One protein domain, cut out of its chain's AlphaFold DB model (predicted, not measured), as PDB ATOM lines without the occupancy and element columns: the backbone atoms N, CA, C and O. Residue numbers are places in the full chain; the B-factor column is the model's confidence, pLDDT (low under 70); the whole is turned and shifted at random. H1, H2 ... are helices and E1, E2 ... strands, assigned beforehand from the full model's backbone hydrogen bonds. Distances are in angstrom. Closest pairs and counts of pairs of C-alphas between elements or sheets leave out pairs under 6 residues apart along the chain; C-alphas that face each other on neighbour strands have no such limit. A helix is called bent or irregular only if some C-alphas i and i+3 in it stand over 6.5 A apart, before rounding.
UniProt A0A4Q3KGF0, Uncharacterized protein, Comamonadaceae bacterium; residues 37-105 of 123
ATOM      1  N   ASN A  37      35.035 -38.558  29.596       98.00
ATOM      2  CA  ASN A  37      36.481 -38.482  29.370       98.00
ATOM      3  C   ASN A  37      36.801 -37.278  28.475       98.00
ATOM      4  O   ASN A  37      36.037 -36.989  27.552       98.00
ATOM      5  N   ALA A  38      37.911 -36.591  28.748       97.81
ATOM      6  CA  ALA A  38      38.362 -35.528  27.862       97.81
ATOM      7  C   ALA A  38      38.845 -36.127  26.535       97.81
ATOM      8  O   ALA A  38      39.356 -37.248  26.493       97.81
ATOM      9  N   GLU A  39      38.694 -35.371  25.455       98.06
ATOM     10  CA  GLU A  39      39.033 -35.816  24.104       98.06
ATOM     11  C   GLU A  39      39.804 -34.732  23.357       98.06
ATOM     12  O   GLU A  39      39.563 -33.542  23.552       98.06
ATOM     13  N   VAL A  40      40.720 -35.137  22.479       98.25
ATOM     14  CA  VAL A  40      41.343 -34.214  21.527       98.25
ATOM     15  C   VAL A  40      40.569 -34.273  20.225       98.25
ATOM     16  O   VAL A  40      40.359 -35.346  19.661       98.25
ATOM     17  N   ARG A  41      40.162 -33.109  19.729       97.62
ATOM     18  CA  ARG A  41      39.504 -32.951  18.431       97.62
ATOM     19  C   ARG A  41      40.305 -31.997  17.572       97.62
ATOM     20  O   ARG A  41      40.897 -31.058  18.087       97.62
ATOM     21  N   VAL A  42      40.292 -32.211  16.264       96.69
ATOM     22  CA  VAL A  42      40.803 -31.218  15.317       96.69
ATOM     23  C   VAL A  42      39.661 -30.264  14.988       96.69
ATOM     24  O   VAL A  42      38.592 -30.710  14.568       96.69
ATOM     25  N   LYS A  43      39.864 -28.968  15.233       95.19
ATOM     26  CA  LYS A  43      38.861 -27.916  15.011       95.19
ATOM     27  C   LYS A  43      39.484 -26.722  14.285       95.19
ATOM     28  O   LYS A  43      40.675 -26.474  14.475       95.19
ATOM     29  N   PRO A  44      38.707 -25.985  13.472       94.25
ATOM     30  CA  PRO A  44      39.140 -24.691  12.966       94.25
ATOM     31  C   PRO A  44      39.234 -23.692  14.128       94.25
ATOM     32  O   PRO A  44      38.295 -23.575  14.917       94.25
ATOM     33  N   VAL A  45      40.359 -22.987  14.240       89.31
ATOM     34  CA  VAL A  45      40.607 -21.956  15.259       89.31
ATOM     35  C   VAL A  45      41.068 -20.646  14.616       89.31
ATOM     36  O   VAL A  45      41.681 -20.647  13.545       89.31
ATOM     37  N   GLY A  46      40.790 -19.527  15.290       85.88
ATOM     38  CA  GLY A  46      41.104 -18.181  14.802       85.88
ATOM     39  C   GLY A  46      40.210 -17.719  13.644       85.88
ATOM     40  O   GLY A  46      39.315 -18.440  13.203       85.88
ATOM     41  N   SER A  47      40.457 -16.503  13.150       83.38
ATOM     42  CA  SER A  47      39.710 -15.906  12.030       83.38
ATOM     43  C   SER A  47      39.901 -16.667  10.716       83.38
ATOM     44  O   SER A  47      38.959 -16.806   9.944       83.38
ATOM     45  N   GLU A  48      41.100 -17.208  10.501       87.25
ATOM     46  CA  GLU A  48      41.475 -17.950   9.291       87.25
ATOM     47  C   GLU A  48      40.988 -19.410   9.297       87.25
ATOM     48  O   GLU A  48      41.199 -20.142   8.333       87.25
ATOM     49  N   GLY A  49      40.380 -19.879  10.396       89.62
ATOM     50  CA  GLY A  49      39.854 -21.243  10.502       89.62
ATOM     51  C   GLY A  49      40.923 -22.338  10.407       89.62
ATOM     52  O   GLY A  49      40.647 -23.436   9.922       89.62
ATOM     53  N   THR A  50      42.145 -22.067  10.872       92.12
ATOM     54  CA  THR A  50      43.253 -23.029  10.805       92.12
ATOM     55  C   THR A  50      42.936 -24.265  11.641       92.12
ATOM     56  O   THR A  50      42.530 -24.152  12.794       92.12
ATOM     57  N   ALA A  51      43.130 -25.459  11.081       95.56
ATOM     58  CA  ALA A  51      42.932 -26.703  11.816       95.56
ATOM     59  C   ALA A  51      43.993 -26.860  12.920       95.56
ATOM     60  O   ALA A  51      45.195 -26.877  12.637       95.56
ATOM     61  N   ALA A  52      43.538 -27.009  14.166       96.50
ATOM     62  CA  ALA A  52      44.390 -27.210  15.331       96.50
ATOM     63  C   ALA A  52      43.834 -28.301  16.266       96.50
ATOM     64  O   ALA A  52      42.616 -28.512  16.319       96.50
ATOM     65  N   PRO A  53      44.700 -29.008  17.017       97.50
ATOM     66  CA  PRO A  53      44.281 -29.895  18.093       97.50
ATOM     67  C   PRO A  53      43.688 -29.095  19.260       97.50
ATOM     68  O   PRO A  53      44.290 -28.156  19.775       97.50
ATOM     69  N   VAL A  54      42.508 -29.511  19.709       97.88
ATOM     70  CA  VAL A  54      41.762 -28.885  20.799       97.88
ATOM     71  C   VAL A  54      41.366 -29.947  21.812       97.88
ATOM     72  O   VAL A  54      40.612 -30.871  21.499       97.88
ATOM     73  N   LEU A  55      41.851 -29.798  23.043       98.06
ATOM     74  CA  LEU A  55      41.386 -30.582  24.181       98.06
ATOM     75  C   LEU A  55      39.995 -30.088  24.577       98.06
ATOM     76  O   LEU A  55      39.837 -28.935  24.969       98.06
ATOM     77  N   CYS A  56      39.007 -30.965  24.478       97.94
ATOM     78  CA  CYS A  56      37.612 -30.691  24.783       97.94
ATOM     79  C   CYS A  56      37.226 -31.353  26.108       97.94
ATOM     80  O   CYS A  56      37.477 -32.543  26.319       97.94
ATOM     81  N   MET A  57      36.585 -30.586  26.986       97.75
ATOM     82  CA  MET A  57      36.130 -31.021  28.302       97.75
ATOM     83  C   MET A  57      34.685 -30.583  28.521       97.75
ATOM     84  O   MET A  57      34.324 -29.453  28.218       97.75
ATOM     85  N   GLU A  58      33.875 -31.466  29.094       96.88
ATOM     86  CA  GLU A  58      32.526 -31.132  29.551       96.88
ATOM     87  C   GLU A  58      32.500 -31.216  31.068       96.88
ATOM     88  O   GLU A  58      32.761 -32.284  31.630       96.88
ATOM     89  N   LEU A  59      32.214 -30.100  31.722       94.94
ATOM     90  CA  LEU A  59      32.306 -29.950  33.164       94.94
ATOM     91  C   LEU A  59      30.923 -29.710  33.752       94.94
ATOM     92  O   LEU A  59      30.270 -28.735  33.404       94.94
ATOM     93  N   ILE A  60      30.492 -30.549  34.687       92.69
ATOM     94  CA  ILE A  60      29.276 -30.313  35.471       92.69
ATOM     95  C   ILE A  60      29.686 -29.579  36.739       92.69
ATOM     96  O   ILE A  60      30.606 -30.017  37.437       92.69
ATOM     97  N   ARG A  61      29.034 -28.452  37.029       83.75
ATOM     98  CA  ARG A  61      29.315 -27.706  38.254       83.75
ATOM     99  C   ARG A  61      28.949 -28.543  39.477       83.75
ATOM    100  O   ARG A  61      27.971 -29.281  39.462       83.75
ATOM    101  N   VAL A  62      29.733 -28.411  40.542       73.75
ATOM    102  CA  VAL A  62      29.527 -29.155  41.800       73.75
ATOM    103  C   VAL A  62      28.339 -28.602  42.613       73.75
ATOM    104  O   VAL A  62      27.946 -29.191  43.616       73.75
ATOM    105  N   ASP A  63      27.742 -27.483  42.196       72.19
ATOM    106  CA  ASP A  63      26.638 -26.839  42.908       72.19
ATOM    107  C   ASP A  63      25.244 -27.345  42.469       72.19
ATOM    108  O   ASP A  63      25.112 -28.011  41.438       72.19
ATOM    109  N   PRO A  64      24.176 -27.041  43.237       58.66
ATOM    110  CA  PRO A  64      22.830 -27.565  42.983       58.66
ATOM    111  C   PRO A  64      22.220 -27.162  41.634       58.66
ATOM    112  O   PRO A  64      21.221 -27.748  41.226       58.66
ATOM    113  N   ALA A  65      22.789 -26.166  40.946       68.38
ATOM    114  CA  ALA A  65      22.309 -25.717  39.645       68.38
ATOM    115  C   ALA A  65      22.730 -26.659  38.500       68.38
ATOM    116  O   ALA A  65      22.133 -26.591  37.430       68.38
ATOM    117  N   ALA A  66      23.739 -27.520  38.718       69.94
ATOM    118  CA  ALA A  66      24.180 -28.597  37.820       69.94
ATOM    119  C   ALA A  66      24.300 -28.210  36.329       69.94
ATOM    120  O   ALA A  66      24.052 -29.030  35.442       69.94
ATOM    121  N   HIS A  67      24.685 -26.966  36.026       83.69
ATOM    122  CA  HIS A  67      24.886 -26.548  34.641       83.69
ATOM    123  C   HIS A  67      26.167 -27.170  34.079       83.69
ATOM    124  O   HIS A  67      27.169 -27.320  34.790       83.69
ATOM    125  N   SER A  68      26.124 -27.549  32.800       89.06
ATOM    126  CA  SER A  68      27.309 -28.019  32.093       89.06
ATOM    127  C   SER A  68      28.045 -26.848  31.450       89.06
ATOM    128  O   SER A  68      27.443 -25.899  30.947       89.06
ATOM    129  N   VAL A  69      29.371 -26.915  31.486       92.00
ATOM    130  CA  VAL A  69      30.269 -25.991  30.804       92.00
ATOM    131  C   VAL A  69      31.146 -26.792  29.866       92.00
ATOM    132  O   VAL A  69      31.834 -27.729  30.273       92.00
ATOM    133  N   HIS A  70      31.140 -26.390  28.603       95.25
ATOM    134  CA  HIS A  70      32.076 -26.888  27.611       95.25
ATOM    135  C   HIS A  70      33.337 -26.024  27.642       95.25
ATOM    136  O   HIS A  70      33.279 -24.823  27.384       95.25
ATOM    137  N   ALA A  71      34.468 -26.636  27.979       95.50
ATOM    138  CA  ALA A  71      35.767 -25.986  28.063       95.50
ATOM    139  C   ALA A  71      36.704 -26.528  26.981       95.50
ATOM    140  O   ALA A  71      36.793 -27.737  26.748       95.50
ATOM    141  N   GLU A  72      37.432 -25.619  26.339       96.31
ATOM    142  CA  GLU A  72      38.389 -25.934  25.285       96.31
ATOM    143  C   GLU A  72      39.767 -25.381  25.623       96.31
ATOM    144  O   GLU A  72      39.902 -24.266  26.123       96.31
ATOM    145  N   ARG A  73      40.804 -26.159  25.310       96.00
ATOM    146  CA  ARG A  73      42.184 -25.676  25.278       96.00
ATOM    147  C   ARG A  73      42.790 -25.999  23.923       96.00
ATOM    148  O   ARG A  73      42.912 -27.170  23.562       96.00
ATOM    149  N   VAL A  74      43.159 -24.954  23.193       95.69
ATOM    150  CA  VAL A  74      43.807 -25.052  21.884       95.69
ATOM    151  C   VAL A  74      45.297 -25.328  22.074       95.69
ATOM    152  O   VAL A  74      45.928 -24.773  22.971       95.69
ATOM    153  N   TYR A  75      45.848 -26.190  21.226       95.94
ATOM    154  CA  TYR A  75      47.268 -26.515  21.169       95.94
ATOM    155  C   TYR A  75      47.812 -26.209  19.775       95.94
ATOM    156  O   TYR A  75      47.090 -26.301  18.778       95.94
ATOM    157  N   ALA A  76      49.102 -25.893  19.683       94.88
ATOM    158  CA  ALA A  76      49.767 -25.843  18.389       94.88
ATOM    159  C   ALA A  76      49.848 -27.253  17.775       94.88
ATOM    160  O   ALA A  76      49.903 -28.256  18.488       94.88
ATOM    161  N   ASN A  77      49.919 -27.349  16.444       93.31
ATOM    162  CA  ASN A  77      49.942 -28.644  15.748       93.31
ATOM    163  C   ASN A  77      51.098 -29.561  16.195       93.31
ATOM    164  O   ASN A  77      50.912 -30.772  16.307       93.31
ATOM    165  N   HIS A  78      52.265 -28.997  16.527       95.88
ATOM    166  CA  HIS A  78      53.408 -29.765  17.036       95.88
ATOM    167  C   HIS A  78      53.205 -30.298  18.469       95.88
ATOM    168  O   HIS A  78      53.899 -31.222  18.876       95.88
ATOM    169  N   GLN A  79      52.229 -29.770  19.219       97.00
ATOM    170  CA  GLN A  79      51.898 -30.179  20.592       97.00
ATOM    171  C   GLN A  79      50.759 -31.203  20.650       97.00
ATOM    172  O   GLN A  79      50.233 -31.503  21.723       97.00
ATOM    173  N   ARG A  80      50.351 -31.775  19.510       96.44
ATOM    174  CA  ARG A  80      49.253 -32.748  19.464       96.44
ATOM    175  C   ARG A  80      49.456 -33.917  20.440       96.44
ATOM    176  O   ARG A  80      48.515 -34.286  21.138       96.44
ATOM    177  N   GLY A  81      50.673 -34.455  20.530       97.31
ATOM    178  CA  GLY A  81      50.994 -35.544  21.461       97.31
ATOM    179  C   GLY A  81      50.839 -35.153  22.937       97.31
ATOM    180  O   GLY A  81      50.413 -35.973  23.753       97.31
ATOM    181  N   GLU A  82      51.109 -33.893  23.289       97.81
ATOM    182  CA  GLU A  82      50.879 -33.366  24.641       97.81
ATOM    183  C   GLU A  82      49.382 -33.284  24.947       97.81
ATOM    184  O   GLU A  82      48.941 -33.722  26.013       97.81
ATOM    185  N   ALA A  83      48.590 -32.788  23.989       97.56
ATOM    186  CA  ALA A  83      47.138 -32.722  24.110       97.56
ATOM    187  C   ALA A  83      46.530 -34.122  24.308       97.56
ATOM    188  O   ALA A  83      45.702 -34.320  25.200       97.56
ATOM    189  N   GLU A  84      46.970 -35.106  23.517       97.88
ATOM    190  CA  GLU A  84      46.509 -36.499  23.598       97.88
ATOM    191  C   GLU A  84      46.917 -37.147  24.927       97.88
ATOM    192  O   GLU A  84      46.102 -37.801  25.579       97.88
ATOM    193  N   THR A  85      48.142 -36.889  25.389       98.12
ATOM    194  CA  THR A  85      48.624 -37.362  26.694       98.12
ATOM    195  C   THR A  85      47.808 -36.772  27.844       98.12
ATOM    196  O   THR A  85      47.486 -37.480  28.800       98.12
ATOM    197  N   LEU A  86      47.449 -35.486  27.777       97.69
ATOM    198  CA  LEU A  86      46.626 -34.855  28.805       97.69
ATOM    199  C   LEU A  86      45.184 -35.382  28.775       97.69
ATOM    200  O   LEU A  86      44.648 -35.731  29.827       97.69
ATOM    201  N   ALA A  87      44.583 -35.539  27.591       97.75
ATOM    202  CA  ALA A  87      43.274 -36.183  27.442       97.75
ATOM    203  C   ALA A  87      43.279 -37.612  28.014       97.75
ATOM    204  O   ALA A  87      42.354 -38.028  28.711       97.75
ATOM    205  N   ALA A  88      44.372 -38.352  27.816       97.94
ATOM    206  CA  ALA A  88      44.560 -39.681  28.382       97.94
ATOM    207  C   ALA A  88      44.699 -39.695  29.918       97.94
ATOM    208  O   ALA A  88      44.562 -40.761  30.508       97.94
ATOM    209  N   LYS A  89      44.915 -38.562  30.588       97.81
ATOM    210  CA  LYS A  89      44.926 -38.475  32.061       97.81
ATOM    211  C   LYS A  89      43.590 -38.009  32.636       97.81
ATOM    212  O   LYS A  89      43.281 -38.322  33.778       97.81
ATOM    213  N   LEU A  90      42.791 -37.293  31.847       97.88
ATOM    214  CA  LEU A  90      41.525 -36.702  32.269       97.88
ATOM    215  C   LEU A  90      40.353 -37.661  32.016       97.88
ATOM    216  O   LEU A  90      39.987 -37.971  30.879       97.88
ATOM    217  N   ARG A  91      39.762 -38.164  33.097       97.69
ATOM    218  CA  ARG A  91      38.693 -39.170  33.081       97.69
ATOM    219  C   ARG A  91      37.392 -38.615  33.638       97.69
ATOM    220  O   ARG A  91      37.390 -37.712  34.472       97.69
ATOM    221  N   LYS A  92      36.281 -39.199  33.188       97.25
ATOM    222  CA  LYS A  92      34.954 -38.953  33.759       97.25
ATOM    223  C   LYS A  92      35.004 -39.068  35.287       97.25
ATOM    224  O   LYS A  92      35.601 -40.003  35.814       97.25
ATOM    225  N   GLY A  93      34.346 -38.143  35.980       95.44
ATOM    226  CA  GLY A  93      34.273 -38.116  37.442       95.44
ATOM    227  C   GLY A  93      35.434 -37.390  38.126       95.44
ATOM    228  O   GLY A  93      35.361 -37.163  39.329       95.44
ATOM    229  N   MET A  94      36.479 -36.983  37.398       96.62
ATOM    230  CA  MET A  94      37.552 -36.179  37.985       96.62
ATOM    231  C   MET A  94      37.109 -34.735  38.197       96.62
ATOM    232  O   MET A  94      36.504 -34.126  37.312       96.62
ATOM    233  N   HIS A  95      37.470 -34.184  39.351       95.12
ATOM    234  CA  HIS A  95      37.332 -32.767  39.647       95.12
ATOM    235  C   HIS A  95      38.460 -31.978  38.974       95.12
ATOM    236  O   HIS A  95      39.633 -32.335  39.102       95.12
ATOM    237  N   VAL A  96      38.113 -30.909  38.265       94.69
ATOM    238  CA  VAL A  96      39.057 -30.040  37.563       94.69
ATOM    239  C   VAL A  96      38.698 -28.576  37.780       94.69
ATOM    240  O   VAL A  96      37.531 -28.214  37.934       94.69
ATOM    241  N   ILE A  97      39.726 -27.735  37.770       94.44
ATOM    242  CA  ILE A  97      39.602 -26.282  37.828       94.44
ATOM    243  C   ILE A  97      40.164 -25.746  36.517       94.44
ATOM    244  O   ILE A  97      41.292 -26.075  36.144       94.44
ATOM    245  N   VAL A  98      39.373 -24.947  35.810       93.06
ATOM    246  CA  VAL A  98      39.779 -24.284  34.570       93.06
ATOM    247  C   VAL A  98      39.727 -22.776  34.759       93.06
ATOM    248  O   VAL A  98      38.899 -22.256  35.503       93.06
ATOM    249  N   THR A  99      40.645 -22.072  34.110       93.00
ATOM    250  CA  THR A  99      40.702 -20.609  34.100       93.00
ATOM    251  C   THR A  99      40.743 -20.157  32.651       93.00
ATOM    252  O   THR A  99      41.554 -20.675  31.882       93.00
ATOM    253  N   CYS A 100      39.870 -19.229  32.270       90.69
ATOM    254  CA  CYS A 100      39.886 -18.620  30.943       90.69
ATOM    255  C   CYS A 100      39.665 -17.104  31.020       90.69
ATOM    256  O   CYS A 100      38.972 -16.635  31.926       90.69
ATOM    257  N   PRO A 101      40.224 -16.322  30.082       90.31
ATOM    258  CA  PRO A 101      39.851 -14.922  29.919       90.31
ATOM    259  C   PRO A 101      38.358 -14.791  29.592       90.31
ATOM    260  O   PRO A 101      37.833 -15.525  28.753       90.31
ATOM    261  N   VAL A 102      37.670 -13.833  30.218       87.06
ATOM    262  CA  VAL A 102      36.261 -13.512  29.922       87.06
ATOM    263  C   VAL A 102      36.105 -13.032  28.476       87.06
ATOM    264  O   VAL A 102      35.079 -13.311  27.866       87.06
ATOM    265  N   SER A 103      37.123 -12.370  27.909       87.31
ATOM    266  CA  SER A 103      37.137 -11.922  26.507       87.31
ATOM    267  C   SER A 103      36.961 -13.064  25.505       87.31
ATOM    268  O   SER A 103      36.365 -12.863  24.451       87.31
ATOM    269  N   ASP A 104      37.439 -14.259  25.859       84.62
ATOM    270  CA  ASP A 104      37.443 -15.435  24.986       84.62
ATOM    271  C   ASP A 104      36.320 -16.420  25.349       84.62
ATOM    272  O   ASP A 104      36.074 -17.404  24.646       84.62
ATOM    273  N   ALA A 105      35.621 -16.174  26.459       86.31
ATOM    274  CA  ALA A 105      34.530 -17.013  26.919       86.31
ATOM    275  C   ALA A 105      33.253 -16.732  26.117       86.31
ATOM    276  O   ALA A 105      32.770 -15.605  26.028       86.31
TER     277      ALA A 105
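AT A GLANCE: This is residues 37 to 105 of the 123 residues of an uncharacterized protein of Comamonadaceae bacterium (UniProt A0A4Q3KGF0). A strongly twisted sheet of three strands, E1, E2 and E3, makes a wall with helix H1 along one of its faces, while the lone strand E4 crosses past E3 on the same side of the wall as H1. The long inner strand E2 bends at residue 53 and joins the other two, with E1 along residues 50 to 56 and E3 along residues 54 to 60, and the turn from E2 to E3 lies at the opposite end of the longest axis from the start of H1. The printed part has 69 residues, with four named strands and one named helix in the order E1, E2, E3, H1, E4; the sheet runs E1, E2, E3, all antiparallel, and the class is mixed, helices and strands. It is only just compact, close to loose, with a radius of gyration of the C-alphas of 13.0 A, and its outline is flat, spanning 39 by 28 by 15 A.

HOW THE PARTS SIT: E1, residues 39 to 45, is an edge strand of the sheet. Its antiparallel neighbour is E2, residues 50 to 61, the inner strand, at 127 degrees between directions. C-alphas 40 and 55 face each other at 4.5 A, and N 41 and O 54, 2.9 A apart, are within hydrogen-bond range, as are N 52 and O 43 at 2.9 A. E2 bends by 61 degrees at residue 53. E3, residues 68 to 74, is the other edge strand and the antiparallel neighbour of E2, at 151 degrees; C-alphas 58 and 70 face each other at 4.7 A. N 57 and O 71, 2.9 A apart, and N 69 and O 59, 2.8 A apart, are within hydrogen-bond range. E1 and E2 form a hairpin, as do E2 and E3, and the three make a meander, each strand the antiparallel neighbour of the one before. H1, residues 77 to 87, is on the sheet at a height over the sheet of 8.7 A; H1 and the sheet E1, E2, E3 are two layers, a helix on one face of a sheet. It lies over E2 and only just over E1, with 3 of its C-alphas falling there. It runs along the strands, at 18 degrees to E2 on the local plane. The closest C-alphas of H1 and E1 are those of Ala 87 and Glu 39, 5.4 A apart, and those of H1 and E2 are Asn 77 and Ala 52, 5.7 A apart. H1 is irregular, with C-alphas 78 and 81 lying 7.7 A apart; 5 of its 7 O i to N i+4 pairs are within hydrogen-bond range. E4, residues 95 to 101, pairs with no named strand. Its closest C-alpha to E3 is that of Val 98, 7.8 A from that of Ala 71. E4 and E2 are near each other, with 8 pairs of C-alphas within 10 A. E4 is apart from E1 and from H1.

IN THESE COORDINATES: E1 begins at C-alpha 39, (39.033, -35.816, 24.104), and has 7 residues. E2, 12 residues, is the longest strand, with 31.1 A from first to last C-alpha. E3 measures 19.6 A and H1 15.4 A, its first C-alpha, 77, at (49.942, -28.644, 15.748). E4 measures 20.5 A and ends at C-alpha 101, (39.851, -14.922, 29.919).

THE WHOLE: The two C-alphas farthest apart are those of Pro 64 and His 78, at 40.2 A. The printed part has no cut. The links from E1 to E2 and from E3 to H1 are tight, those from E2 to E3 and from H1 to E4 are short, and no link is long. The mean pLDDT of the printed part is 92.4, with residues 64 to 66 under 70.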